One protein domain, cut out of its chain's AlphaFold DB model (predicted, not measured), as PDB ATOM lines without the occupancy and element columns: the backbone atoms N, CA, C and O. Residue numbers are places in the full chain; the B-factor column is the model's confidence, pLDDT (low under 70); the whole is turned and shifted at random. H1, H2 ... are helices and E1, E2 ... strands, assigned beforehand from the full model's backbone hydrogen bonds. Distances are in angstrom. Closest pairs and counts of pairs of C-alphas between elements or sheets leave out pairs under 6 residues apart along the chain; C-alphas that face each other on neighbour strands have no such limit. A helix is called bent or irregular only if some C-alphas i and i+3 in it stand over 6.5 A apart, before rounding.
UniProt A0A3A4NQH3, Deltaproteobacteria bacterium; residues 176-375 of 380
ATOM      1  N   PRO A 176     -13.008  34.740 -15.671       93.38
ATOM      2  CA  PRO A 176     -13.475  33.929 -16.804       93.38
ATOM      3  C   PRO A 176     -14.548  32.896 -16.449       93.38
ATOM      4  O   PRO A 176     -15.103  32.279 -17.351       93.38
ATOM      5  N   LEU A 177     -14.848  32.693 -15.165       93.12
ATOM      6  CA  LEU A 177     -15.578  31.524 -14.662       93.12
ATOM      7  C   LEU A 177     -16.901  31.231 -15.384       93.12
ATOM      8  O   LEU A 177     -17.104  30.100 -15.819       93.12
ATOM      9  N   GLU A 178     -17.772  32.222 -15.563       94.38
ATOM     10  CA  GLU A 178     -19.069  32.028 -16.231       94.38
ATOM     11  C   GLU A 178     -18.937  31.763 -17.737       94.38
ATOM     12  O   GLU A 178     -19.792  31.116 -18.344       94.38
ATOM     13  N   CYS A 179     -17.847  32.241 -18.335       96.31
ATOM     14  CA  CYS A 179     -17.564  32.118 -19.761       96.31
ATOM     15  C   CYS A 179     -16.846  30.810 -20.110       96.31
ATOM     16  O   CYS A 179     -16.740  30.473 -21.285       96.31
ATOM     17  N   LEU A 180     -16.341  30.064 -19.125       95.69
ATOM     18  CA  LEU A 180     -15.664  28.789 -19.349       95.69
ATOM     19  C   LEU A 180     -16.669  27.645 -19.489       95.69
ATOM     20  O   LEU A 180     -17.622  27.534 -18.721       95.69
ATOM     21  N   ASP A 181     -16.411  26.718 -20.411       91.44
ATOM     22  CA  ASP A 181     -17.293  25.572 -20.690       91.44
ATOM     23  C   ASP A 181     -17.218  24.435 -19.646       91.44
ATOM     24  O   ASP A 181     -17.343  23.261 -19.973       91.44
ATOM     25  N   GLY A 182     -16.919  24.749 -18.375       76.12
ATOM     26  CA  GLY A 182     -16.840  23.789 -17.255       76.12
ATOM     27  C   GLY A 182     -15.843  22.623 -17.420       76.12
ATOM     28  O   GLY A 182     -15.666  21.823 -16.505       76.12
ATOM     29  N   GLY A 183     -15.188  22.514 -18.576       74.88
ATOM     30  CA  GLY A 183     -14.374  21.382 -18.976       74.88
ATOM     31  C   GLY A 183     -12.990  21.371 -18.336       74.88
ATOM     32  O   GLY A 183     -12.421  22.401 -17.954       74.88
ATOM     33  N   VAL A 184     -12.426  20.166 -18.265       85.50
ATOM     34  CA  VAL A 184     -11.024  19.928 -17.903       85.50
ATOM     35  C   VAL A 184     -10.116  20.763 -18.819       85.50
ATOM     36  O   VAL A 184     -10.393  20.845 -20.022       85.50
ATOM     37  N   PRO A 185      -9.030  21.366 -18.292       94.00
ATOM     38  CA  PRO A 185      -8.027  22.031 -19.111       94.00
ATOM     39  C   PRO A 185      -7.621  21.225 -20.345       94.00
ATOM     40  O   PRO A 185      -7.443  20.006 -20.304       94.00
ATOM     41  N   VAL A 186      -7.441  21.924 -21.459       93.75
ATOM     42  CA  VAL A 186      -7.018  21.324 -22.716       93.75
ATOM     43  C   VAL A 186      -5.515  21.083 -22.673       93.75
ATOM     44  O   VAL A 186      -4.709  22.005 -22.772       93.75
ATOM     45  N   THR A 187      -5.125  19.813 -22.575       89.44
ATOM     46  CA  THR A 187      -3.715  19.419 -22.618       89.44
ATOM     47  C   THR A 187      -3.171  19.494 -24.044       89.44
ATOM     48  O   THR A 187      -3.655  18.808 -24.955       89.44
ATOM     49  N   ALA A 188      -2.130  20.306 -24.234       85.69
ATOM     50  CA  ALA A 188      -1.375  20.358 -25.480       85.69
ATOM     51  C   ALA A 188      -0.583  19.056 -25.700       85.69
ATOM     52  O   ALA A 188      -0.075  18.441 -24.761       85.69
ATOM     53  N   THR A 189      -0.453  18.621 -26.954       83.56
ATOM     54  CA  THR A 189       0.287  17.393 -27.286       83.56
ATOM     55  C   THR A 189       1.735  17.733 -27.637       83.56
ATOM     56  O   THR A 189       1.990  18.297 -28.693       83.56
ATOM     57  N   ARG A 190       2.700  17.364 -26.781       69.75
ATOM     58  CA  ARG A 190       4.131  17.734 -26.919       69.75
ATOM     59  C   ARG A 190       4.958  16.891 -27.909       69.75
ATOM     60  O   ARG A 190       6.185  16.962 -27.895       69.75
ATOM     61  N   ARG A 191       4.349  16.047 -28.746       64.62
ATOM     62  CA  ARG A 191       5.124  15.205 -29.680       64.62
ATOM     63  C   ARG A 191       5.550  16.010 -30.914       64.62
ATOM     64  O   ARG A 191       4.785  16.103 -31.866       64.62
ATOM     65  N   GLY A 192       6.781  16.530 -30.891       64.12
ATOM     66  CA  GLY A 192       7.423  17.248 -32.004       64.12
ATOM     67  C   GLY A 192       6.862  18.657 -32.250       64.12
ATOM     68  O   GLY A 192       5.786  18.992 -31.765       64.12
ATOM     69  N   ARG A 193       7.567  19.479 -33.040       65.06
ATOM     70  CA  ARG A 193       7.149  20.857 -33.388       65.06
ATOM     71  C   ARG A 193       5.972  20.844 -34.364       65.06
ATOM     72  O   ARG A 193       6.076  20.168 -35.375       65.06
ATOM     73  N   GLY A 194       4.855  21.495 -34.067       64.12
ATOM     74  CA  GLY A 194       3.736  21.637 -35.012       64.12
ATOM     75  C   GLY A 194       3.955  22.769 -36.018       64.12
ATOM     76  O   GLY A 194       3.507  22.696 -37.162       64.12
ATOM     77  N   LEU A 195       4.664  23.809 -35.593       73.81
ATOM     78  CA  LEU A 195       5.121  24.906 -36.426       73.81
ATOM     79  C   LEU A 195       6.520  24.621 -37.018       73.81
ATOM     80  O   LEU A 195       7.368  24.061 -36.316       73.81
ATOM     81  N   PRO A 196       6.792  25.026 -38.277       67.25
ATOM     82  CA  PRO A 196       8.107  24.884 -38.907       67.25
ATOM     83  C   PRO A 196       9.278  25.379 -38.042       67.25
ATOM     84  O   PRO A 196       9.171  26.353 -37.294       67.25
ATOM     85  N   ALA A 197      10.442  24.737 -38.163       61.00
ATOM     86  CA  ALA A 197      11.656  25.219 -37.510       61.00
ATOM     87  C   ALA A 197      12.067  26.602 -38.057       61.00
ATOM     88  O   ALA A 197      12.055  26.821 -39.263       61.00
ATOM     89  N   GLY A 198      12.453  27.525 -37.167       56.81
ATOM     90  CA  GLY A 198      12.901  28.868 -37.554       56.81
ATOM     91  C   GLY A 198      11.808  29.937 -37.584       56.81
ATOM     92  O   GLY A 198      12.079  31.036 -38.064       56.81
ATOM     93  N   ILE A 199      10.605  29.667 -37.052       58.50
ATOM     94  CA  ILE A 199       9.632  30.743 -36.821       58.50
ATOM     95  C   ILE A 199      10.193  31.727 -35.792       58.50
ATOM     96  O   ILE A 199      10.224  31.476 -34.592       58.50
ATOM     97  N   THR A 200      10.631  32.865 -36.306       61.72
ATOM     98  CA  THR A 200      10.915  34.100 -35.581       61.72
ATOM     99  C   THR A 200       9.668  34.988 -35.552       61.72
ATOM    100  O   THR A 200       8.730  34.783 -36.335       61.72
ATOM    101  N   LEU A 201       9.673  36.028 -34.708       61.12
ATOM    102  CA  LEU A 201       8.659  37.090 -34.745       61.12
ATOM    103  C   LEU A 201       8.471  37.657 -36.171       61.12
ATOM    104  O   LEU A 201       7.347  37.929 -36.577       61.12
ATOM    105  N   ALA A 202       9.546  37.748 -36.967       53.78
ATOM    106  CA  ALA A 202       9.510  38.232 -38.351       53.78
ATOM    107  C   ALA A 202       8.732  37.300 -39.306       53.78
ATOM    108  O   ALA A 202       8.026  37.750 -40.200       53.78
ATOM    109  N   THR A 203       8.774  35.985 -39.099       58.31
ATOM    110  CA  THR A 203       7.924  35.032 -39.847       58.31
ATOM    111  C   THR A 203       6.458  35.098 -39.418       58.31
ATOM    112  O   THR A 203       5.570  34.921 -40.246       58.31
ATOM    113  N   LEU A 204       6.170  35.420 -38.154       60.06
ATOM    114  CA  LEU A 204       4.802  35.707 -37.696       60.06
ATOM    115  C   LEU A 204       4.284  37.050 -38.249       60.06
ATOM    116  O   LEU A 204       3.074  37.237 -38.440       60.06
ATOM    117  N   GLN A 205       5.200  37.953 -38.624       59.62
ATOM    118  CA  GLN A 205       4.914  39.144 -39.426       59.62
ATOM    119  C   GLN A 205       4.500  38.833 -40.889       59.62
ATOM    120  O   GLN A 205       4.001  39.738 -41.562       59.62
ATOM    121  N   LEU A 206       4.511  37.570 -41.345       56.31
ATOM    122  CA  LEU A 206       4.049  37.181 -42.692       56.31
ATOM    123  C   LEU A 206       2.543  36.891 -42.838       56.31
ATOM    124  O   LEU A 206       2.079  36.650 -43.949       56.31
ATOM    125  N   GLY A 207       1.729  36.935 -41.777       62.97
ATOM    126  CA  GLY A 207       0.260  36.833 -41.925       62.97
ATOM    127  C   GLY A 207      -0.321  35.472 -41.637       62.97
ATOM    128  O   GLY A 207      -1.283  35.351 -40.880       62.97
ATOM    129  N   SER A 208       0.278  34.470 -42.258       80.12
ATOM    130  CA  SER A 208      -0.194  33.100 -42.252       80.12
ATOM    131  C   SER A 208       1.002  32.166 -42.307       80.12
ATOM    132  O   SER A 208       2.009  32.463 -42.953       80.12
ATOM    133  N   VAL A 209       0.901  31.035 -41.623       86.56
ATOM    134  CA  VAL A 209       1.912  29.981 -41.672       86.56
ATOM    135  C   VAL A 209       1.221  28.683 -42.046       86.56
ATOM    136  O   VAL A 209       0.214  28.322 -41.438       86.56
ATOM    137  N   LYS A 210       1.765  27.969 -43.033       88.69
ATOM    138  CA  LYS A 210       1.335  26.601 -43.337       88.69
ATOM    139  C   LYS A 210       2.042  25.631 -42.383       88.69
ATOM    140  O   LYS A 210       3.275  25.601 -42.389       88.69
ATOM    141  N   PRO A 211       1.304  24.868 -41.558       87.62
ATOM    142  CA  PRO A 211       1.886  23.838 -40.701       87.62
ATOM    143  C   PRO A 211       2.514  22.697 -41.502       87.62
ATOM    144  O   PRO A 211       2.234  22.521 -42.691       87.62
ATOM    145  N   GLU A 212       3.306  21.865 -40.826       85.94
ATOM    146  CA  GLU A 212       3.729  20.584 -41.395       85.94
ATOM    147  C   GLU A 212       2.507  19.674 -41.650       85.94
ATOM    148  O   GLU A 212       1.550  19.705 -40.864       85.94
ATOM    149  N   PRO A 213       2.524  18.821 -42.694       82.81
ATOM    150  CA  PRO A 213       1.455  17.857 -42.947       82.81
ATOM    151  C   PRO A 213       1.130  17.000 -41.714       82.81
ATOM    152  O   PRO A 213       2.015  16.681 -40.919       82.81
ATOM    153  N   ALA A 214      -0.136  16.604 -41.553       85.88
ATOM    154  CA  ALA A 214      -0.625  15.844 -40.397       85.88
ATOM    155  C   ALA A 214      -0.513  16.543 -39.025       85.88
ATOM    156  O   ALA A 214      -0.776  15.922 -37.989       85.88
ATOM    157  N   THR A 215      -0.174  17.835 -38.982       90.31
ATOM    158  CA  THR A 215      -0.199  18.614 -37.740       90.31
ATOM    159  C   THR A 215      -1.633  18.838 -37.271       90.31
ATOM    160  O   THR A 215      -2.493  19.272 -38.032       90.31
ATOM    161  N   THR A 216      -1.905  18.568 -35.995       92.50
ATOM    162  CA  THR A 216      -3.207  18.831 -35.364       92.50
ATOM    163  C   THR A 216      -3.178  20.142 -34.582       92.50
ATOM    164  O   THR A 216      -2.123  20.583 -34.116       92.50
ATOM    165  N   TRP A 217      -4.346  20.742 -34.348       94.44
ATOM    166  CA  TRP A 217      -4.456  21.966 -33.545       94.44
ATOM    167  C   TRP A 217      -3.899  21.801 -32.119       94.44
ATOM    168  O   TRP A 217      -3.294  22.725 -31.584       94.44
ATOM    169  N   ARG A 218      -4.021  20.610 -31.510       92.81
ATOM    170  CA  ARG A 218      -3.486  20.325 -30.160       92.81
ATOM    171  C   ARG A 218      -1.962  20.325 -30.101       92.81
ATOM    172  O   ARG A 218      -1.404  20.577 -29.034       92.81
ATOM    173  N   ARG A 219      -1.292  19.999 -31.211       90.62
ATOM    174  CA  ARG A 219       0.169  20.108 -31.332       90.62
ATOM    175  C   ARG A 219       0.567  21.577 -31.460       90.62
ATOM    176  O   ARG A 219       1.438  22.031 -30.728       90.62
ATOM    177  N   LEU A 220      -0.155  22.332 -32.293       93.12
ATOM    178  CA  LEU A 220       0.054  23.774 -32.475       93.12
ATOM    179  C   LEU A 220      -0.199  24.590 -31.205       93.12
ATOM    180  O   LEU A 220       0.451  25.610 -31.009       93.12
ATOM    181  N   LEU A 221      -1.085  24.134 -30.316       94.25
ATOM    182  CA  LEU A 221      -1.324  24.789 -29.030       94.25
ATOM    183  C   LEU A 221      -0.045  24.887 -28.177       94.25
ATOM    184  O   LEU A 221       0.176  25.911 -27.539       94.25
ATOM    185  N   ALA A 222       0.812  23.857 -28.180       89.44
ATOM    186  CA  ALA A 222       2.073  23.883 -27.433       89.44
ATOM    187  C   ALA A 222       3.027  24.959 -27.975       89.44
ATOM    188  O   ALA A 222       3.588  25.729 -27.197       89.44
ATOM    189  N   ASP A 223       3.166  25.039 -29.298       89.62
ATOM    190  CA  ASP A 223       4.021  26.044 -29.932       89.62
ATOM    191  C   ASP A 223       3.453  27.456 -29.736       89.62
ATOM    192  O   ASP A 223       4.200  28.396 -29.466       89.62
ATOM    193  N   ALA A 224       2.126  27.605 -29.798       92.25
ATOM    194  CA  ALA A 224       1.449  28.869 -29.539       92.25
ATOM    195  C   ALA A 224       1.694  29.370 -28.105       92.25
ATOM    196  O   ALA A 224       1.959  30.555 -27.927       92.25
ATOM    197  N   PHE A 225       1.723  28.486 -27.095       91.50
ATOM    198  CA  PHE A 225       2.145  28.858 -25.734       91.50
ATOM    199  C   PHE A 225       3.582  29.389 -25.689       91.50
ATOM    200  O   PHE A 225       3.848  30.367 -24.987       91.50
ATOM    201  N   THR A 226       4.511  28.766 -26.419       89.25
ATOM    202  CA  THR A 226       5.907  29.226 -26.487       89.25
ATOM    203  C   THR A 226       6.000  30.608 -27.127       89.25
ATOM    204  O   THR A 226       6.647  31.492 -26.570       89.25
ATOM    205  N   VAL A 227       5.312  30.817 -28.252       88.25
ATOM    206  CA  VAL A 227       5.281  32.110 -28.948       88.25
ATOM    207  C   VAL A 227       4.632  33.190 -28.079       88.25
ATOM    208  O   VAL A 227       5.226  34.246 -27.883       88.25
ATOM    209  N   ALA A 228       3.458  32.922 -27.504       90.12
ATOM    210  CA  ALA A 228       2.753  33.868 -26.638       90.12
ATOM    211  C   ALA A 228       3.571  34.234 -25.387       90.12
ATOM    212  O   ALA A 228       3.567  35.381 -24.943       90.12
ATOM    213  N   SER A 229       4.320  33.277 -24.831       88.00
ATOM    214  CA  SER A 229       5.225  33.538 -23.706       88.00
ATOM    215  C   SER A 229       6.408  34.425 -24.099       88.00
ATOM    216  O   SER A 229       6.816  35.251 -23.291       88.00
ATOM    217  N   ALA A 230       6.933  34.283 -25.320       87.81
ATOM    218  CA  ALA A 230       8.023  35.119 -25.825       87.81
ATOM    219  C   ALA A 230       7.572  36.547 -26.178       87.81
ATOM    220  O   ALA A 230       8.352  37.479 -26.021       87.81
ATOM    221  N   LEU A 231       6.331  36.718 -26.646       86.62
ATOM    222  CA  LEU A 231       5.757  38.031 -26.967       86.62
ATOM    223  C   LEU A 231       5.484  38.881 -25.726       86.62
ATOM    224  O   LEU A 231       5.629  40.094 -25.790       86.62
ATOM    225  N   ALA A 232       5.063  38.248 -24.626       84.69
ATOM    226  CA  ALA A 232       4.643  38.920 -23.394       84.69
ATOM    227  C   ALA A 232       3.499  39.951 -23.571       84.69
ATOM    228  O   ALA A 232       3.280  40.779 -22.692       84.69
ATOM    229  N   GLU A 233       2.725  39.847 -24.654       87.44
ATOM    230  CA  GLU A 233       1.558  40.682 -24.967       87.44
ATOM    231  C   GLU A 233       0.329  39.809 -25.284       87.44
ATOM    232  O   GLU A 233       0.491  38.665 -25.738       87.44
ATOM    233  N   PRO A 234      -0.904  40.326 -25.099       93.25
ATOM    234  CA  PRO A 234      -2.112  39.639 -25.538       93.25
ATOM    235  C   PRO A 234      -2.098  39.350 -27.047       93.25
ATOM    236  O   PRO A 234      -1.809  40.221 -27.872       93.25
ATOM    237  N   CYS A 235      -2.426  38.116 -27.430       94.62
ATOM    238  CA  CYS A 235      -2.390  37.688 -28.829       94.62
ATOM    239  C   CYS A 235      -3.423  36.598 -29.147       94.62
ATOM    240  O   CYS A 235      -3.953  35.929 -28.259       94.62
ATOM    241  N   VAL A 236      -3.727  36.429 -30.435       96.69
ATOM    242  CA  VAL A 236      -4.720  35.467 -30.929       96.69
ATOM    243  C   VAL A 236      -4.136  34.636 -32.061       96.69
ATOM    244  O   VAL A 236      -3.511  35.163 -32.984       96.69
ATOM    245  N   PHE A 237      -4.388  33.332 -32.008       96.62
ATOM    246  CA  PHE A 237      -4.098  32.401 -33.093       96.62
ATOM    247  C   PHE A 237      -5.402  31.821 -33.621       96.62
ATOM    248  O   PHE A 237      -6.217  31.350 -32.835       96.62
ATOM    249  N   PHE A 238      -5.571  31.783 -34.940       97.56
ATOM    250  CA  PHE A 238      -6.622  30.996 -35.581       97.56
ATOM    251  C   PHE A 238      -5.984  29.815 -36.296       97.56
ATOM    252  O   PHE A 238      -5.220  29.995 -37.244       97.56
ATOM    253  N   ILE A 239      -6.302  28.606 -35.845       97.50
ATOM    254  CA  ILE A 239      -5.879  27.369 -36.492       97.50
ATOM    255  C   ILE A 239      -6.995  26.928 -37.429       97.50
ATOM    256  O   ILE A 239      -8.032  26.428 -36.985       97.50
ATOM    257  N   LEU A 240      -6.776  27.119 -38.724       97.50
ATOM    258  CA  LEU A 240      -7.681  26.664 -39.765       97.50
ATOM    259  C   LEU A 240      -7.405  25.183 -40.015       97.50
ATOM    260  O   LEU A 240      -6.263  24.779 -40.250       97.50
ATOM    261  N   THR A 241      -8.438  24.355 -39.899       97.38
ATOM    262  CA  THR A 241      -8.321  22.902 -40.039       97.38
ATOM    263  C   THR A 241      -9.262  22.374 -41.106       97.38
ATOM    264  O   THR A 241     -10.346  22.920 -41.314       97.38
ATOM    265  N   GLU A 242      -8.839  21.297 -41.761       95.94
ATOM    266  CA  GLU A 242      -9.567  20.590 -42.810       95.94
ATOM    267  C   GLU A 242      -9.636  19.101 -42.478       95.94
ATOM    268  O   GLU A 242      -8.659  18.478 -42.045       95.94
ATOM    269  N   LYS A 243     -10.791  18.496 -42.735       93.62
ATOM    270  CA  LYS A 243     -10.964  17.050 -42.679       93.62
ATOM    271  C   LYS A 243     -10.396  16.409 -43.946       93.62
ATOM    272  O   LYS A 243     -10.953  16.559 -45.030       93.62
ATOM    273  N   ARG A 244      -9.324  15.631 -43.797       89.62
ATOM    274  CA  ARG A 244      -8.705  14.826 -44.863       89.62
ATOM    275  C   ARG A 244      -8.894  13.345 -44.548       89.62
ATOM    276  O   ARG A 244      -8.212  12.757 -43.707       89.62
ATOM    277  N   GLY A 245      -9.897  12.740 -45.183       88.12
ATOM    278  CA  GLY A 245     -10.319  11.368 -44.892       88.12
ATOM    279  C   GLY A 245     -10.846  11.222 -43.458       88.12
ATOM    280  O   GLY A 245     -11.870  11.803 -43.099       88.12
ATOM    281  N   ARG A 246     -10.150  10.429 -42.630       86.38
ATOM    282  CA  ARG A 246     -10.498  10.210 -41.209       86.38
ATOM    283  C   ARG A 246      -9.799  11.175 -40.242       86.38
ATOM    284  O   ARG A 246     -10.074  11.113 -39.048       86.38
ATOM    285  N   ARG A 247      -8.887  12.024 -40.723       88.44
ATOM    286  CA  ARG A 247      -8.087  12.932 -39.888       88.44
ATOM    287  C   ARG A 247      -8.537  14.378 -40.065       88.44
ATOM    288  O   ARG A 247      -9.034  14.746 -41.124       88.44
ATOM    289  N   VAL A 248      -8.356  15.176 -39.017       91.44
ATOM    290  CA  VAL A 248      -8.505  16.635 -39.047       91.44
ATOM    291  C   VAL A 248      -7.115  17.221 -38.876       91.44
ATOM    292  O   VAL A 248      -6.456  16.966 -37.864       91.44
ATOM    293  N   GLU A 249      -6.663  17.956 -39.881       94.38
ATOM    294  CA  GLU A 249      -5.301  18.474 -39.970       94.38
ATOM    295  C   GLU A 249      -5.346  19.993 -40.125       94.38
ATOM    296  O   GLU A 249      -6.275  20.536 -40.721       94.38
ATOM    297  N   ALA A 250      -4.366  20.687 -39.557       94.56
ATOM    298  CA  ALA A 250      -4.232  22.126 -39.693       94.56
ATOM    299  C   ALA A 250      -3.685  22.467 -41.085       94.56
ATOM    300  O   ALA A 250      -2.632  21.968 -41.480       94.56
ATOM    301  N   SER A 251      -4.404  23.311 -41.820       94.12
ATOM    302  CA  SER A 251      -4.012  23.779 -43.151       94.12
ATOM    303  C   SER A 251      -3.317  25.138 -43.105       94.12
ATOM    304  O   SER A 251      -2.413  25.395 -43.902       94.12
ATOM    305  N   GLU A 252      -3.689  25.991 -42.150       94.81
ATOM    306  CA  GLU A 252      -3.165  27.350 -42.019       94.81
ATOM    307  C   GLU A 252      -3.263  27.837 -40.566       94.81
ATOM    308  O   GLU A 252      -4.203  27.511 -39.840       94.81
ATOM    309  N   VAL A 253      -2.283  28.630 -40.136       94.62
ATOM    310  CA  VAL A 253      -2.282  29.331 -38.848       94.62
ATOM    311  C   VAL A 253      -2.235  30.822 -39.110       94.62
ATOM    312  O   VAL A 253      -1.257  31.320 -39.669       94.62
ATOM    313  N   LEU A 254      -3.274  31.532 -38.680       94.44
ATOM    314  CA  LEU A 254      -3.298  32.989 -38.659       94.44
ATOM    315  C   LEU A 254      -2.880  33.466 -37.274       94.44
ATOM    316  O   LEU A 254      -3.289  32.888 -36.267       94.44
ATOM    317  N   PHE A 255      -2.097  34.536 -37.227       92.94
ATOM    318  CA  PHE A 255      -1.597  35.100 -35.981       92.94
ATOM    319  C   PHE A 255      -1.822  36.610 -35.928       92.94
ATOM    320  O   PHE A 255      -1.616  37.321 -36.921       92.94
ATOM    321  N   TRP A 256      -2.219  37.080 -34.748       93.56
ATOM    322  CA  TRP A 256      -2.448  38.479 -34.435       93.56
ATOM    323  C   TRP A 256      -1.926  38.823 -33.038       93.56
ATOM    324  O   TRP A 256      -2.125  38.068 -32.091       93.56
ATOM    325  N   HIS A 257      -1.314  39.994 -32.910       92.00
ATOM    326  CA  HIS A 257      -1.116  40.715 -31.653       92.00
ATOM    327  C   HIS A 257      -1.285  42.209 -31.937       92.00
ATOM    328  O   HIS A 257      -1.355  42.616 -33.103       92.00
ATOM    329  N   GLU A 258      -1.352  43.025 -30.891       87.31
ATOM    330  CA  GLU A 258      -1.667  44.448 -31.020       87.31
ATOM    331  C   GLU A 258      -0.723  45.206 -31.968       87.31
ATOM    332  O   GLU A 258      -1.194  45.972 -32.808       87.31
ATOM    333  N   GLY A 259       0.580  44.911 -31.935       86.94
ATOM    334  CA  GLY A 259       1.574  45.529 -32.821       86.94
ATOM    335  C   GLY A 259       1.383  45.253 -34.322       86.94
ATOM    336  O   GLY A 259       2.049  45.872 -35.146       86.94
ATOM    337  N   LEU A 260       0.475  44.346 -34.707       87.75
ATOM    338  CA  LEU A 260       0.148  44.057 -36.110       87.75
ATOM    339  C   LEU A 260      -1.151  44.709 -36.575       87.75
ATOM    340  O   LEU A 260      -1.552  44.464 -37.713       87.75
ATOM    341  N   ASN A 261      -1.821  45.501 -35.738       87.44
ATOM    342  CA  ASN A 261      -3.165  45.987 -36.033       87.44
ATOM    343  C   ASN A 261      -3.254  46.772 -37.353       87.44
ATOM    344  O   ASN A 261      -4.192  46.554 -38.115       87.44
ATOM    345  N   ASP A 262      -2.256  47.600 -37.665       85.88
ATOM    346  CA  ASP A 262      -2.255  48.419 -38.885       85.88
ATOM    347  C   ASP A 262      -2.002  47.580 -40.144       85.88
ATOM    348  O   ASP A 262      -2.686  47.713 -41.158       85.88
ATOM    349  N   ALA A 263      -1.044  46.652 -40.079       85.88
ATOM    350  CA  ALA A 263      -0.728  45.769 -41.201       85.88
ATOM    351  C   ALA A 263      -1.811  44.693 -41.419       85.88
ATOM    352  O   ALA A 263      -2.039  44.212 -42.539       85.88
ATOM    353  N   ARG A 264      -2.456  44.273 -40.327       85.06
ATOM    354  CA  ARG A 264      -3.383  43.145 -40.245       85.06
ATOM    355  C   ARG A 264      -4.488  43.424 -39.223       85.06
ATOM    356  O   ARG A 264      -4.482  42.862 -38.124       85.06
ATOM    357  N   PRO A 265      -5.481  44.235 -39.614       91.38
ATOM    358  CA  PRO A 265      -6.612  44.506 -38.747       91.38
ATOM    359  C   PRO A 265      -7.434  43.226 -38.510       91.38
ATOM    360  O   PRO A 265      -7.506  42.368 -39.402       91.38
ATOM    361  N   PRO A 266      -8.106  43.097 -37.350       93.12
ATOM    362  CA  PRO A 266      -8.957  41.951 -37.018       93.12
ATOM    363  C   PRO A 266      -9.965  41.582 -38.115       93.12
ATOM    364  O   PRO A 266     -10.155  40.404 -38.415       93.12
ATOM    365  N   THR A 267     -10.543  42.579 -38.792       93.12
ATOM    366  CA  THR A 267     -11.493  42.395 -39.904       93.12
ATOM    367  C   THR A 267     -10.902  41.597 -41.067       93.12
ATOM    368  O   THR A 267     -11.586  40.761 -41.658       93.12
ATOM    369  N   ARG A 268      -9.613  41.787 -41.376       93.06
ATOM    370  CA  ARG A 268      -8.914  41.042 -42.431       93.06
ATOM    371  C   ARG A 268      -8.715  39.577 -42.048       93.06
ATOM    372  O   ARG A 268      -8.882  38.709 -42.902       93.06
ATOM    373  N   LEU A 269      -8.370  39.302 -40.787       94.00
ATOM    374  CA  LEU A 269      -8.233  37.929 -40.295       94.00
ATOM    375  C   LEU A 269      -9.586  37.217 -40.270       94.00
ATOM    376  O   LEU A 269      -9.685  36.092 -40.751       94.00
ATOM    377  N   LEU A 270     -10.636  37.882 -39.785       95.44
ATOM    378  CA  LEU A 270     -11.985  37.316 -39.771       95.44
ATOM    379  C   LEU A 270     -12.520  37.058 -41.178       95.44
ATOM    380  O   LEU A 270     -13.159  36.036 -41.401       95.44
ATOM    381  N   ARG A 271     -12.196  37.909 -42.160       95.12
ATOM    382  CA  ARG A 271     -12.515  37.624 -43.566       95.12
ATOM    383  C   ARG A 271     -11.871  36.318 -44.035       95.12
ATOM    384  O   ARG A 271     -12.553  35.501 -44.641       95.12
ATOM    385  N   ARG A 272     -10.597  36.084 -43.703       95.75
ATOM    386  CA  ARG A 272      -9.911  34.824 -44.036       95.75
ATOM    387  C   ARG A 272     -10.546  33.618 -43.334       95.75
ATOM    388  O   ARG A 272     -10.684  32.562 -43.946       95.75
ATOM    389  N   VAL A 273     -10.973  33.780 -42.080       96.69
ATOM    390  CA  VAL A 273     -11.744  32.764 -41.342       96.69
ATOM    391  C   VAL A 273     -13.080  32.472 -42.039       96.69
ATOM    392  O   VAL A 273     -13.418  31.306 -42.228       96.69
ATOM    393  N   HIS A 274     -13.813  33.499 -42.484       96.75
ATOM    394  CA  HIS A 274     -15.062  33.318 -43.230       96.75
ATOM    395  C   HIS A 274     -14.839  32.572 -44.547       96.75
ATOM    396  O   HIS A 274     -15.577  31.636 -44.839       96.75
ATOM    397  N   GLU A 275     -13.812  32.943 -45.316       96.44
ATOM    398  CA  GLU A 275     -13.441  32.253 -46.558       96.44
ATOM    399  C   GLU A 275     -13.145  30.768 -46.307       96.44
ATOM    400  O   GLU A 275     -13.631  29.908 -47.038       96.44
ATOM    401  N   HIS A 276     -12.389  30.452 -45.247       96.81
ATOM    402  CA  HIS A 276     -12.065  29.070 -44.875       96.81
ATOM    403  C   HIS A 276     -13.306  28.243 -44.538       96.81
ATOM    404  O   HIS A 276     -13.419  27.087 -44.939       96.81
ATOM    405  N   LEU A 277     -14.265  28.837 -43.833       97.12
ATOM    406  CA  LEU A 277     -15.521  28.181 -43.472       97.12
ATOM    407  C   LEU A 277     -16.553  28.171 -44.614       97.12
ATOM    408  O   LEU A 277     -17.568  27.480 -44.514       97.12
ATOM    409  N   GLY A 278     -16.327  28.933 -45.690       96.06
ATOM    410  CA  GLY A 278     -17.373  29.226 -46.673       96.06
ATOM    411  C   GLY A 278     -18.574  29.896 -46.001       96.06
ATOM    412  O   GLY A 278     -19.714  29.500 -46.225       96.06
ATOM    413  N   TYR A 279     -18.318  30.821 -45.070       95.94
ATOM    414  CA  TYR A 279     -19.355  31.478 -44.282       95.94
ATOM    415  C   TYR A 279     -19.999  32.626 -45.061       95.94
ATOM    416  O   TYR A 279     -19.327  33.588 -45.441       95.94
ATOM    417  N   SER A 280     -21.318  32.564 -45.230       93.06
ATOM    418  CA  SER A 280     -22.115  33.660 -45.778       93.06
ATOM    419  C   SER A 280     -22.743  34.479 -44.656       93.06
ATOM    420  O   SER A 280     -23.572  33.983 -43.893       93.06
ATOM    421  N   GLN A 281     -22.401  35.768 -44.599       88.75
ATOM    422  CA  GLN A 281     -23.016  36.715 -43.661       88.75
ATOM    423  C   GLN A 281     -24.518  36.896 -43.907       88.75
ATOM    424  O   GLN A 281     -25.255  37.161 -42.965       88.75
ATOM    425  N   GLN A 282     -24.978  36.739 -45.154       90.19
ATOM    426  CA  GLN A 282     -26.389  36.914 -45.505       90.19
ATOM    427  C   GLN A 282     -27.252  35.772 -44.972       90.19
ATOM    428  O   GLN A 282     -28.361  35.999 -44.500       90.19
ATOM    429  N   THR A 283     -26.753  34.538 -45.058       91.19
ATOM    430  CA  THR A 283     -27.524  33.352 -44.663       91.19
ATOM    431  C   THR A 283     -27.157  32.837 -43.275       91.19
ATOM    432  O   THR A 283     -27.860  31.972 -42.760       91.19
ATOM    433  N   GLY A 284     -26.043  33.295 -42.695       90.81
ATOM    434  CA  GLY A 284     -25.489  32.772 -41.444       90.81
ATOM    435  C   GLY A 284     -25.044  31.307 -41.543       90.81
ATOM    436  O   GLY A 284     -25.013  30.601 -40.538       90.81
ATOM    437  N   ARG A 285     -24.756  30.816 -42.757       92.25
ATOM    438  CA  ARG A 285     -24.441  29.399 -43.021       92.25
ATOM    439  C   ARG A 285     -22.993  29.229 -43.444       92.25
ATOM    440  O   ARG A 285     -22.428  30.111 -44.082       92.25
ATOM    441  N   VAL A 286     -22.441  28.072 -43.095       93.88
ATOM    442  CA  VAL A 286     -21.128  27.585 -43.529       93.88
ATOM    443  C   VAL A 286     -21.314  26.547 -44.629       93.88
ATOM    444  O   VAL A 286     -22.149  25.650 -44.505       93.88
ATOM    445  N   GLU A 287     -20.548  26.671 -45.706       93.56
ATOM    446  CA  GLU A 287     -20.599  25.753 -46.851       93.56
ATOM    447  C   GLU A 287     -19.552  24.633 -46.730       93.56
ATOM    448  O   GLU A 287     -19.767  23.506 -47.184       93.56
ATOM    449  N   ASN A 288     -18.444  24.889 -46.027       94.12
ATOM    450  CA  ASN A 288     -17.332  23.950 -45.925       94.12
ATOM    451  C   ASN A 288     -17.486  23.010 -44.718       94.12
ATOM    452  O   ASN A 288     -16.768  23.116 -43.728       94.12
ATOM    453  N   ALA A 289     -18.378  22.019 -44.814       89.38
ATOM    454  CA  ALA A 289     -18.697  21.083 -43.720       89.38
ATOM    455  C   ALA A 289     -17.482  20.341 -43.102       89.38
ATOM    456  O   ALA A 289     -17.534  19.906 -41.951       89.38
ATOM    457  N   GLY A 290     -16.392  20.176 -43.861       92.94
ATOM    458  CA  GLY A 290     -15.147  19.549 -43.403       92.94
ATOM    459  C   GLY A 290     -14.139  20.502 -42.753       92.94
ATOM    460  O   GLY A 290     -13.095  20.032 -42.302       92.94
ATOM    461  N   CYS A 291     -14.409  21.805 -42.719       96.62
ATOM    462  CA  CYS A 291     -13.507  22.818 -42.184       96.62
ATOM    463  C   CYS A 291     -13.907  23.196 -40.758       96.62
ATOM    464  O   CYS A 291     -15.090  23.283 -40.451       96.62
ATOM    465  N   HIS A 292     -12.933  23.368 -39.868       97.38
ATOM    466  CA  HIS A 292     -13.148  23.850 -38.497       97.38
ATOM    467  C   HIS A 292     -12.069  24.868 -38.141       97.38
ATOM    468  O   HIS A 292     -10.939  24.773 -38.633       97.38
ATOM    469  N   VAL A 293     -12.393  25.805 -37.254       98.06
ATOM    470  CA  VAL A 293     -11.450  26.812 -36.758       98.06
ATOM    471  C   VAL A 293     -11.284  26.686 -35.253       98.06
ATOM    472  O   VAL A 293     -12.256  26.582 -34.510       98.06
ATOM    473  N   TRP A 294     -10.033  26.714 -34.800       98.06
ATOM    474  CA  TRP A 294      -9.693  26.760 -33.381       98.06
ATOM    475  C   TRP A 294      -9.025  28.094 -33.086       98.06
ATOM    476  O   TRP A 294      -7.926  28.354 -33.573       98.06
ATOM    477  N   ALA A 295      -9.698  28.947 -32.323       98.25
ATOM    478  CA  ALA A 295      -9.191  30.245 -31.918       98.25
ATOM    479  C   ALA A 295      -8.569  30.139 -30.523       98.25
ATOM    480  O   ALA A 295      -9.241  29.765 -29.564       98.25
ATOM    481  N   PHE A 296      -7.283  30.453 -30.400       98.00
ATOM    482  CA  PHE A 296      -6.579  30.508 -29.122       98.00
ATOM    483  C   PHE A 296      -6.375  31.971 -28.745       98.00
ATOM    484  O   PHE A 296      -5.622  32.676 -29.417       98.00
ATOM    485  N   CYS A 297      -7.033  32.426 -27.685       97.88
ATOM    486  CA  CYS A 297      -6.882  33.768 -27.144       97.88
ATOM    487  C   CYS A 297      -5.924  33.730 -25.954       97.88
ATOM    488  O   CYS A 297      -6.296  33.278 -24.872       97.88
ATOM    489  N   PHE A 298      -4.696  34.200 -26.150       96.88
ATOM    490  CA  PHE A 298      -3.689  34.285 -25.100       96.88
ATOM    491  C   PHE A 298      -3.762  35.643 -24.423       96.88
ATOM    492  O   PHE A 298      -3.485  36.670 -25.038       96.88
ATOM    493  N   THR A 299      -4.131  35.635 -23.149       95.69
ATOM    494  CA  THR A 299      -4.239  36.836 -22.320       95.69
ATOM    495  C   THR A 299      -4.082  36.450 -20.846       95.69
ATOM    496  O   THR A 299      -4.257  35.283 -20.499       95.69
ATOM    497  N   SER A 300      -3.678  37.384 -19.983       94.50
ATOM    498  CA  SER A 300      -3.498  37.126 -18.545       94.50
ATOM    499  C   SER A 300      -3.738  38.388 -17.731       94.50
ATOM    500  O   SER A 300      -3.001  39.370 -17.863       94.50
ATOM    501  N   ILE A 301      -4.743  38.349 -16.853       92.38
ATOM    502  CA  ILE A 301      -5.054  39.497 -15.996       92.38
ATOM    503  C   ILE A 301      -3.937  39.739 -14.978       92.38
ATOM    504  O   ILE A 301      -3.654  40.881 -14.623       92.38
ATOM    505  N   ALA A 302      -3.255  38.678 -14.535       92.19
ATOM    506  CA  ALA A 302      -2.116  38.781 -13.630       92.19
ATOM    507  C   ALA A 302      -0.947  39.531 -14.284       92.19
ATOM    508  O   ALA A 302      -0.348  40.404 -13.653       92.19
ATOM    509  N   ARG A 303      -0.656  39.244 -15.561       90.75
ATOM    510  CA  ARG A 303       0.379  39.961 -16.321       90.75
ATOM    511  C   ARG A 303       0.005  41.412 -16.568       90.75
ATOM    512  O   ARG A 303       0.842  42.282 -16.348       90.75
ATOM    513  N   GLU A 304      -1.236  41.687 -16.965       91.69
ATOM    514  CA  GLU A 304      -1.678  43.068 -17.171       91.69
ATOM    515  C   GLU A 304      -1.628  43.864 -15.864       91.69
ATOM    516  O   GLU A 304      -1.093  44.966 -15.846       91.69
ATOM    517  N   ARG A 305      -2.050  43.290 -14.731       90.69
ATOM    518  CA  ARG A 305      -1.887  43.930 -13.413       90.69
ATOM    519  C   ARG A 305      -0.424  44.201 -13.070       90.69
ATOM    520  O   ARG A 305      -0.112  45.289 -12.597       90.69
ATOM    521  N   ALA A 306       0.476  43.249 -13.325       91.19
ATOM    522  CA  ALA A 306       1.908  43.453 -13.112       91.19
ATOM    523  C   ALA A 306       2.462  44.583 -13.997       91.19
ATOM    524  O   ALA A 306       3.234  45.409 -13.518       91.19
ATOM    525  N   ARG A 307       2.014  44.670 -15.257       89.44
ATOM    526  CA  ARG A 307       2.370  45.752 -16.184       89.44
ATOM    527  C   ARG A 307       1.879  47.113 -15.694       89.44
ATOM    528  O   ARG A 307       2.629  48.077 -15.763       89.44
ATOM    529  N   GLN A 308       0.658  47.200 -15.169       89.69
ATOM    530  CA  GLN A 308       0.112  48.454 -14.628       89.69
ATOM    531  C   GLN A 308       0.823  48.927 -13.346       89.69
ATOM    532  O   GLN A 308       0.648  50.077 -12.944       89.69
ATOM    533  N   SER A 309       1.627  48.073 -12.708       89.75
ATOM    534  CA  SER A 309       2.491  48.446 -11.580       89.75
ATOM    535  C   SER A 309       3.840  49.036 -12.012       89.75
ATOM    536  O   SER A 309       4.620  49.442 -11.151       89.75
ATOM    537  N   ASP A 310       4.141  49.083 -13.315       91.44
ATOM    538  CA  ASP A 310       5.369  49.693 -13.829       91.44
ATOM    539  C   ASP A 310       5.393  51.215 -13.554       91.44
ATOM    540  O   ASP A 310       4.358  51.879 -13.699       91.44
ATOM    541  N   PRO A 311       6.553  51.804 -13.190       91.56
ATOM    542  CA  PRO A 311       6.688  53.243 -12.951       91.56
ATOM    543  C   PRO A 311       6.182  54.141 -14.089       91.56
ATOM    544  O   PRO A 311       5.754  55.266 -13.827       91.56
ATOM    545  N   ALA A 312       6.171  53.661 -15.335       90.12
ATOM    546  CA  ALA A 312       5.607  54.379 -16.476       90.12
ATOM    547  C   ALA A 312       4.107  54.704 -16.315       90.12
ATOM    548  O   ALA A 312       3.604  55.627 -16.956       90.12
ATOM    549  N   PHE A 313       3.392  53.984 -15.444       87.75
ATOM    550  CA  PHE A 313       1.973  54.196 -15.146       87.75
ATOM    551  C   PHE A 313       1.727  54.912 -13.811       87.75
ATOM    552  O   PHE A 313       0.574  55.045 -13.404       87.75
ATOM    553  N   ALA A 314       2.768  55.418 -13.137       86.50
ATOM    554  CA  ALA A 314       2.641  56.064 -11.825       86.50
ATOM    555  C   ALA A 314       1.762  57.332 -11.828       86.50
ATOM    556  O   ALA A 314       1.252  57.729 -10.786       86.50
ATOM    557  N   SER A 315       1.561  57.962 -12.990       88.62
ATOM    558  CA  SER A 315       0.663  59.114 -13.149       88.62
ATOM    559  C   SER A 315      -0.825  58.744 -13.161       88.62
ATOM    560  O   SER A 315      -1.668  59.635 -13.079       88.62
ATOM    561  N   LYS A 316      -1.159  57.453 -13.282       88.31
ATOM    562  CA  LYS A 316      -2.538  56.963 -13.333       88.31
ATOM    563  C   LYS A 316      -3.056  56.621 -11.940       88.31
ATOM    564  O   LYS A 316      -2.365  55.976 -11.144       88.31
ATOM    565  N   SER A 317      -4.315  56.962 -11.675       85.00
ATOM    566  CA  SER A 317      -5.001  56.498 -10.464       85.00
ATOM    567  C   SER A 317      -5.123  54.967 -10.449       85.00
ATOM    568  O   SER A 317      -5.058  54.318 -11.498       85.00
ATOM    569  N   ASP A 318      -5.317  54.369  -9.271       84.12
ATOM    570  CA  ASP A 318      -5.535  52.917  -9.149       84.12
ATOM    571  C   ASP A 318      -6.732  52.448  -9.993       84.12
ATOM    572  O   ASP A 318      -6.669  51.416 -10.659       84.12
ATOM    573  N   GLN A 319      -7.791  53.259 -10.048       80.44
ATOM    574  CA  GLN A 319      -8.982  53.013 -10.865       80.44
ATOM    575  C   GLN A 319      -8.664  52.986 -12.363       80.44
ATOM    576  O   GLN A 319      -9.127  52.101 -13.084       80.44
ATOM    577  N   GLN A 320      -7.869  53.950 -12.841       86.75
ATOM    578  CA  GLN A 320      -7.434  53.993 -14.238       86.75
ATOM    579  C   GLN A 320      -6.586  52.768 -14.570       86.75
ATOM    580  O   GLN A 320      -6.847  52.103 -15.567       86.75
ATOM    581  N   ARG A 321      -5.635  52.415 -13.699       90.44
ATOM    582  CA  ARG A 321      -4.797  51.219 -13.861       90.44
ATOM    583  C   ARG A 321      -5.622  49.934 -13.889       90.44
ATOM    584  O   ARG A 321      -5.391  49.085 -14.745       90.44
ATOM    585  N   LEU A 322      -6.613  49.795 -13.009       88.62
ATOM    586  CA  LEU A 322      -7.509  48.637 -12.997       88.62
ATOM    587  C   LEU A 322      -8.335  48.546 -14.288       88.62
ATOM    588  O   LEU A 322      -8.400  47.477 -14.896       88.62
ATOM    589  N   GLY A 323      -8.935  49.659 -14.721       91.31
ATOM    590  CA  GLY A 323      -9.694  49.730 -15.969       91.31
ATOM    591  C   GLY A 323      -8.835  49.428 -17.198       91.31
ATOM    592  O   GLY A 323      -9.252  48.663 -18.064       91.31
ATOM    593  N   ASP A 324      -7.613  49.957 -17.249       92.06
ATOM    594  CA  ASP A 324      -6.660  49.716 -18.334       92.06
ATOM    595  C   ASP A 324      -6.179  48.264 -18.368       92.06
ATOM    596  O   ASP A 324      -6.097  47.668 -19.440       92.06
ATOM    597  N   GLY A 325      -5.925  47.661 -17.205       92.94
ATOM    598  CA  GLY A 325      -5.589  46.241 -17.111       92.94
ATOM    599  C   GLY A 325      -6.706  45.349 -17.657       92.94
ATOM    600  O   GLY A 325      -6.441  44.432 -18.433       92.94
ATOM    601  N   TRP A 326      -7.963  45.649 -17.314       94.50
ATOM    602  CA  TRP A 326      -9.132  44.951 -17.863       94.50
ATOM    603  C   TRP A 326      -9.316  45.182 -19.362       94.50
ATOM    604  O   TRP A 326      -9.613  44.237 -20.095       94.50
ATOM    605  N   ASN A 327      -9.104  46.418 -19.819       93.94
ATOM    606  CA  ASN A 327      -9.112  46.763 -21.232       93.94
ATOM    607  C   ASN A 327      -8.129  45.890 -22.004       93.94
ATOM    608  O   ASN A 327      -8.556  45.182 -22.908       93.94
ATOM    609  N   SER A 328      -6.852  45.879 -21.618       92.44
ATOM    610  CA  SER A 328      -5.825  45.057 -22.267       92.44
ATOM    611  C   SER A 328      -6.153  43.565 -22.215       92.44
ATOM    612  O   SER A 328      -6.025  42.868 -23.220       92.44
ATOM    613  N   TYR A 329      -6.615  43.082 -21.058       95.44
ATOM    614  CA  TYR A 329      -6.912  41.671 -20.838       95.44
ATOM    615  C   TYR A 329      -8.014  41.150 -21.771       95.44
ATOM    616  O   TYR A 329      -7.864  40.088 -22.379       95.44
ATOM    617  N   LEU A 330      -9.103  41.906 -21.932       96.50
ATOM    618  CA  LEU A 330     -10.249  41.500 -22.749       96.50
ATOM    619  C   LEU A 330     -10.179  41.996 -24.200       96.50
ATOM    620  O   LEU A 330     -10.943  41.510 -25.039       96.50
ATOM    621  N   MET A 331      -9.266  42.918 -24.523       94.50
ATOM    622  CA  MET A 331      -9.131  43.519 -25.856       94.50
ATOM    623  C   MET A 331      -9.106  42.488 -26.993       94.50
ATOM    624  O   MET A 331      -9.799  42.708 -27.990       94.50
ATOM    625  N   PRO A 332      -8.371  41.358 -26.904       95.44
ATOM    626  CA  PRO A 332      -8.357  40.394 -27.997       95.44
ATOM    627  C   PRO A 332      -9.734  39.759 -28.233       95.44
ATOM    628  O   PRO A 332     -10.187  39.682 -29.375       95.44
ATOM    629  N   LEU A 333     -10.441  39.372 -27.166       96.81
ATOM    630  CA  LEU A 333     -11.796  38.824 -27.267       96.81
ATOM    631  C   LEU A 333     -12.774  39.867 -27.818       96.81
ATOM    632  O   LEU A 333     -13.571  39.550 -28.697       96.81
ATOM    633  N   TRP A 334     -12.666  41.121 -27.371       96.00
ATOM    634  CA  TRP A 334     -13.483  42.219 -27.882       96.00
ATOM    635  C   TRP A 334     -13.263  42.466 -29.380       96.00
ATOM    636  O   TRP A 334     -14.231  42.560 -30.141       96.00
ATOM    637  N   ARG A 335     -12.002  42.536 -29.831       94.62
ATOM    638  CA  ARG A 335     -11.645  42.788 -31.241       94.62
ATOM    639  C   ARG A 335     -12.128  41.686 -32.177       94.62
ATOM    640  O   ARG A 335     -12.488  41.973 -33.317       94.62
ATOM    641  N   PHE A 336     -12.157  40.446 -31.700       96.19
ATOM    642  CA  PHE A 336     -12.609  39.296 -32.476       96.19
ATOM    643  C   PHE A 336     -14.003  38.793 -32.080       96.19
ATOM    644  O   PHE A 336     -14.369  37.676 -32.447       96.19
ATOM    645  N   ARG A 337     -14.811  39.608 -31.389       96.00
ATOM    646  CA  ARG A 337     -16.120  39.186 -30.864       96.00
ATOM    647  C   ARG A 337     -17.060  38.635 -31.934       96.00
ATOM    648  O   ARG A 337     -17.720  37.631 -31.708       96.00
ATOM    649  N   SER A 338     -17.063  39.203 -33.140       94.12
ATOM    650  CA  SER A 338     -17.882  38.694 -34.252       94.12
ATOM    651  C   SER A 338     -17.474  37.288 -34.712       94.12
ATOM    652  O   SER A 338     -18.286  36.580 -35.298       94.12
ATOM    653  N   GLY A 339     -16.248  36.856 -34.401       95.25
ATOM    654  CA  GLY A 339     -15.765  35.494 -34.612       95.25
ATOM    655  C   GLY A 339     -16.193  34.488 -33.536       95.25
ATOM    656  O   GLY A 339     -16.104  33.287 -33.784       95.25
ATOM    657  N   LEU A 340     -16.656  34.936 -32.359       95.56
ATOM    658  CA  LEU A 340     -17.108  34.043 -31.276       95.56
ATOM    659  C   LEU A 340     -18.338  33.232 -31.691       95.56
ATOM    660  O   LEU A 340     -18.409  32.044 -31.397       95.56
ATOM    661  N   ALA A 341     -19.276  33.855 -32.407       92.06
ATOM    662  CA  ALA A 341     -20.532  33.230 -32.823       92.06
ATOM    663  C   ALA A 341     -20.436  32.412 -34.125       92.06
ATOM    664  O   ALA A 341     -21.449  31.883 -34.585       92.06
ATOM    665  N   LEU A 342     -19.259  32.326 -34.757       95.56
ATOM    666  CA  LEU A 342     -19.139  31.640 -36.041       95.56
ATOM    667  C   LEU A 342     -19.369  30.127 -35.889       95.56
ATOM    668  O   LEU A 342     -18.735  29.491 -35.039       95.56
ATOM    669  N   PRO A 343     -20.208  29.508 -36.745       94.62
ATOM    670  CA  PRO A 343     -20.349  28.059 -36.763       94.62
ATOM    671  C   PRO A 343     -18.999  27.375 -37.008       94.62
ATOM    672  O   PRO A 343     -18.126  27.929 -37.674       94.62
ATOM    673  N   GLN A 344     -18.828  26.159 -36.482       96.06
ATOM    674  CA  GLN A 344     -17.594  25.363 -36.632       96.06
ATOM    675  C   GLN A 344     -16.322  26.046 -36.093       96.06
ATOM    676  O   GLN A 344     -15.207  25.656 -36.450       96.06
ATOM    677  N   THR A 345     -16.483  27.036 -35.212       97.12
ATOM    678  CA  THR A 345     -15.378  27.709 -34.529       97.12
ATOM    679  C   THR A 345     -15.411  27.378 -33.043       97.12
ATOM    680  O   THR A 345     -16.442  27.519 -32.391       97.12
ATOM    681  N   ALA A 346     -14.281  26.936 -32.498       97.19
ATOM    682  CA  ALA A 346     -14.099  26.705 -31.071       97.19
ATOM    683  C   ALA A 346     -13.079  27.697 -30.515       97.19
ATOM    684  O   ALA A 346     -11.991  27.852 -31.071       97.19
ATOM    685  N   TRP A 347     -13.422  28.340 -29.404       98.00
ATOM    686  CA  TRP A 347     -12.572  29.324 -28.747       98.00
ATOM    687  C   TRP A 347     -11.964  28.754 -27.477       98.00
ATOM    688  O   TRP A 347     -12.647  28.110 -26.680       98.00
ATOM    689  N   LEU A 348     -10.673  29.004 -27.289       97.94
ATOM    690  CA  LEU A 348      -9.949  28.689 -26.073       97.94
ATOM    691  C   LEU A 348      -9.401  29.977 -25.465       97.94
ATOM    692  O   LEU A 348      -8.696  30.729 -26.138       97.94
ATOM    693  N   LEU A 349      -9.685  30.190 -24.184       97.75
ATOM    694  CA  LEU A 349      -8.950  31.132 -23.354       97.75
ATOM    695  C   LEU A 349      -7.675  30.441 -22.870       97.75
ATOM    696  O   LEU A 349      -7.736  29.397 -22.215       97.75
ATOM    697  N   CYS A 350      -6.533  31.013 -23.225       97.00
ATOM    698  CA  CYS A 350      -5.210  30.534 -22.863       97.00
ATOM    699  C   CYS A 350      -4.580  31.511 -21.867       97.00
ATOM    700  O   CYS A 350      -3.945  32.488 -22.262       97.00
ATOM    701  N   GLU A 351      -4.741  31.231 -20.580       94.56
ATOM    702  CA  GLU A 351      -4.291  32.088 -19.485       94.56
ATOM    703  C   GLU A 351      -3.303  31.328 -18.597       94.56
ATOM    704  O   GLU A 351      -3.524  30.170 -18.250       94.56
ATOM    705  N   ASP A 352      -2.170  31.964 -18.287       91.81
ATOM    706  CA  ASP A 352      -1.148  31.457 -17.362       91.81
ATOM    707  C   ASP A 352      -0.709  29.999 -17.618       91.81
ATOM    708  O   ASP A 352      -0.488  29.202 -16.709       91.81
ATOM    709  N   GLY A 353      -0.561  29.643 -18.900       91.44
ATOM    710  CA  GLY A 353      -0.128  28.307 -19.325       91.44
ATOM    711  C   GLY A 353      -1.247  27.261 -19.397       91.44
ATOM    712  O   GLY A 353      -0.979  26.100 -19.705       91.44
ATOM    713  N   VAL A 354      -2.496  27.656 -19.145       94.75
ATOM    714  CA  VAL A 354      -3.668  26.779 -19.137       94.75
ATOM    715  C   VAL A 354      -4.627  27.193 -20.247       94.75
ATOM    716  O   VAL A 354      -5.010  28.352 -20.348       94.75
ATOM    717  N   ALA A 355      -5.041  26.240 -21.082       96.88
ATOM    718  CA  ALA A 355      -6.043  26.462 -22.122       96.88
ATOM    719  C   ALA A 355      -7.390  25.867 -21.700       96.88
ATOM    720  O   ALA A 355      -7.450  24.716 -21.262       96.88
ATOM    721  N   ARG A 356      -8.480  26.621 -21.848       97.25
ATOM    722  CA  ARG A 356      -9.844  26.172 -21.534       97.25
ATOM    723  C   ARG A 356     -10.827  26.667 -22.581       97.25
ATOM    724  O   ARG A 356     -10.647  27.753 -23.116       97.25
ATOM    725  N   TYR A 357     -11.862  25.882 -22.860       97.31
ATOM    726  CA  TYR A 357     -12.909  26.284 -23.796       97.31
ATOM    727  C   TYR A 357     -13.734  27.446 -23.261       97.31
ATOM    728  O   TYR A 357     -14.097  27.461 -22.084       97.31
ATOM    729  N   LEU A 358     -14.052  28.374 -24.160       97.44
ATOM    730  CA  LEU A 358     -15.021  29.433 -23.936       97.44
ATOM    731  C   LEU A 358     -16.386  29.016 -24.477       97.44
ATOM    732  O   LEU A 358     -16.493  28.482 -25.583       97.44
ATOM    733  N   LYS A 359     -17.436  29.335 -23.726       96.69
ATOM    734  CA  LYS A 359     -18.805  29.317 -24.220       96.69
ATOM    735  C   LYS A 359     -19.057  30.614 -24.977       96.69
ATOM    736  O   LYS A 359     -19.012  31.703 -24.400       96.69
ATOM    737  N   ALA A 360     -19.269  30.507 -26.283       95.12
ATOM    738  CA  ALA A 360     -19.354  31.672 -27.159       95.12
ATOM    739  C   ALA A 360     -20.474  32.646 -26.758       95.12
ATOM    740  O   ALA A 360     -20.239  33.851 -26.714       95.12
ATOM    741  N   GLY A 361     -21.667  32.132 -26.435       96.06
ATOM    742  CA  GLY A 361     -22.829  32.953 -26.087       96.06
ATOM    743  C   GLY A 361     -22.631  33.743 -24.793       96.06
ATOM    744  O   GLY A 361     -22.829  34.954 -24.768       96.06
ATOM    745  N   GLU A 362     -22.176  33.074 -23.738       96.81
ATOM    746  CA  GLU A 362     -21.897  33.672 -22.434       96.81
ATOM    747  C   GLU A 362     -20.734  34.663 -22.515       96.81
ATOM    748  O   GLU A 362     -20.807  35.738 -21.925       96.81
ATOM    749  N   THR A 363     -19.706  34.354 -23.313       97.44
ATOM    750  CA  THR A 363     -18.588  35.279 -23.556       97.44
ATOM    751  C   THR A 363     -19.066  36.543 -24.269       97.44
ATOM    752  O   THR A 363     -18.685  37.640 -23.875       97.44
ATOM    753  N   LEU A 364     -19.920  36.420 -25.291       96.56
ATOM    754  CA  LEU A 364     -20.495  37.574 -25.989       96.56
ATOM    755  C   LEU A 364     -21.344  38.437 -25.056       96.56
ATOM    756  O   LEU A 364     -21.131  39.645 -24.982       96.56
ATOM    757  N   LEU A 365     -22.233  37.809 -24.282       95.31
ATOM    758  CA  LEU A 365     -23.059  38.505 -23.299       95.31
ATOM    759  C   LEU A 365     -22.205  39.246 -22.259       95.31
ATOM    760  O   LEU A 365     -22.524  40.378 -21.892       95.31
ATOM    761  N   PHE A 366     -21.121  38.623 -21.792       96.44
ATOM    762  CA  PHE A 366     -20.182  39.252 -20.869       96.44
ATOM    763  C   PHE A 366     -19.460  40.444 -21.511       96.44
ATOM    764  O   PHE A 366     -19.380  41.508 -20.900       96.44
ATOM    765  N   LEU A 367     -18.966  40.305 -22.745       96.31
ATOM    766  CA  LEU A 367     -18.278  41.385 -23.459       96.31
ATOM    767  C   LEU A 367     -19.193  42.594 -23.703       96.31
ATOM    768  O   LEU A 367     -18.742  43.728 -23.547       96.31
ATOM    769  N   ASP A 368     -20.468  42.368 -24.021       93.62
ATOM    770  CA  ASP A 368     -21.458  43.438 -24.193       93.62
ATOM    771  C   ASP A 368     -21.709  44.212 -22.889       93.62
ATOM    772  O   ASP A 368     -21.905  45.428 -22.908       93.62
ATOM    773  N   GLN A 369     -21.660  43.530 -21.740       93.56
ATOM    774  CA  GLN A 369     -21.731  44.174 -20.426       93.56
ATOM    775  C   GLN A 369     -20.431  44.921 -20.105       93.56
ATOM    776  O   GLN A 369     -20.464  46.093 -19.726       93.56
ATOM    777  N   ALA A 370     -19.279  44.277 -20.304       95.25
ATOM    778  CA  ALA A 370     -17.968  44.870 -20.063       95.25
ATOM    779  C   ALA A 370     -17.751  46.139 -20.903       95.25
ATOM    780  O   ALA A 370     -17.192  47.111 -20.394       95.25
ATOM    781  N   ARG A 371     -18.278  46.186 -22.136       94.94
ATOM    782  CA  ARG A 371     -18.277  47.377 -23.002       94.94
ATOM    783  C   ARG A 371     -18.770  48.622 -22.272       94.94
ATOM    784  O   ARG A 371     -18.130  49.667 -22.357       94.94
ATOM    785  N   ASN A 372     -19.875  48.506 -21.537       92.62
ATOM    786  CA  ASN A 372     -20.500  49.642 -20.863       92.62
ATOM    787  C   ASN A 372     -19.637  50.190 -19.708       92.62
ATOM    788  O   ASN A 372     -19.781  51.355 -19.351       92.62
ATOM    789  N   VAL A 373     -18.734  49.375 -19.144       93.50
ATOM    790  CA  VAL A 373     -17.819  49.740 -18.039       93.50
ATOM    791  C   VAL A 373     -16.459  50.217 -18.553       93.50
ATOM    792  O   VAL A 373     -15.830  51.122 -17.991       93.50
ATOM    793  N   LEU A 374     -15.984  49.581 -19.620       93.62
ATOM    794  CA  LEU A 374     -14.658  49.789 -20.189       93.62
ATOM    795  C   LEU A 374     -14.634  50.881 -21.265       93.62
ATOM    796  O   LEU A 374     -13.561  51.398 -21.569       93.62
ATOM    797  N   GLY A 375     -15.803  51.295 -21.760       90.44
ATOM    798  CA  GLY A 375     -15.945  52.401 -22.705       90.44
ATOM    799  C   GLY A 375     -15.533  52.031 -24.127       90.44
ATOM    800  O   GLY A 375     -15.042  52.885 -24.859       90.44
TER     801      GLY A 375
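Overview. This is residues 176 to 375 of the 380 residues of a protein of Deltaproteobacteria bacterium (UniProt A0A3A4NQH3). A twisted sheet of five strands makes the core, with H2 over one face and H3 and the inner end of H5, residues 329 to 333, over the other. Beyond one end of the strands H4 packs steeply on the rest of H5, and H7 packs on H5 as well; at the opposite end lies the turn of the long hairpin E1 and E2. The printed part has 200 residues, with seven named helices and five named strands in the order H1 H2 E1 E2 H3 E3 H4 H5 H6 E4 E5 H7, of mixed class. The sheet, in the order E2 E1 E3 E4 E5, is mixed: E3 and E4 are parallel, the other neighbours antiparallel. The whole is compact, with a radius of gyration of the C-alphas of 17.0 A and spans of 57 by 41 by 36 A.

Arrangement. E1, residues 235 to 244, and E2, residues 247 to 257, form a hairpin, with N 238 and O 254 2.9 A apart. E3, residues 291 to 298, is antiparallel to E1, with N 237 and O 296 at 2.9 A. E4, residues 345 to 351, is parallel to E3, with N 348 and O 295 at 2.8 A. E5, residues 354 to 357, forms a hairpin with E4, with N 349 and O 356 at 2.8 A. The sheet and the helices on both its faces make three layers: H2, residues 217 to 231, is on one face of the sheet, and H3, residues 266 to 277, and H5, residues 318 to 335, are on the opposite face. H2 is closest to E2 at the C-alphas of Trp 217 and Ala 250, 6.2 A. H3 runs along E1 at 8 degrees on the local plane. E2, H3 and E3 form a split strand-helix-strand unit, E1 lying between its two strands, with a right-handed crossover. H4, residues 301 to 308, is not on the sheet but touches residues 321 to 329 of H5, closest at the C-alphas of Glu 304 and Gly 325, 5.0 A, at a steep tilt of 52 degrees, opposite ways. H7, residues 360 to 374, touches H5, with C-alphas 327 and 374 6.4 A apart. H1, residues 201 to 204, and H6, residues 337 to 340, only graze the sheet. Every O i to N i+4 pair is within hydrogen-bond range in H3 and H4; the counts are 9 of 11 in H2, 12 of 14 in H5 and 9 of 11 in H7, and H1 and H6 are too short for such a pair.

Along the chain. E1 measures 28.6 A, E2 29.8 A, H5 25.1 A and H2 20.1 A. C-alpha 201 begins H1 at (8.659, 37.090, -34.745), and C-alpha 374 ends H7 at (-14.658, 49.789, -20.189). H5 is irregular, with C-alphas 329 and 332 7.4 A apart, and has a kink of 43 degrees near residue 329.

Size, cuts and confidence. The C-alphas of Gly 245 and Ser 315, the two farthest apart, are 58.4 A apart. The printed part has no cut; the links H1 to H2 and H3 to E3 are long. The mean pLDDT of the printed part is 89.7, and residues 190 to 194 and 196 to 207 are under 70.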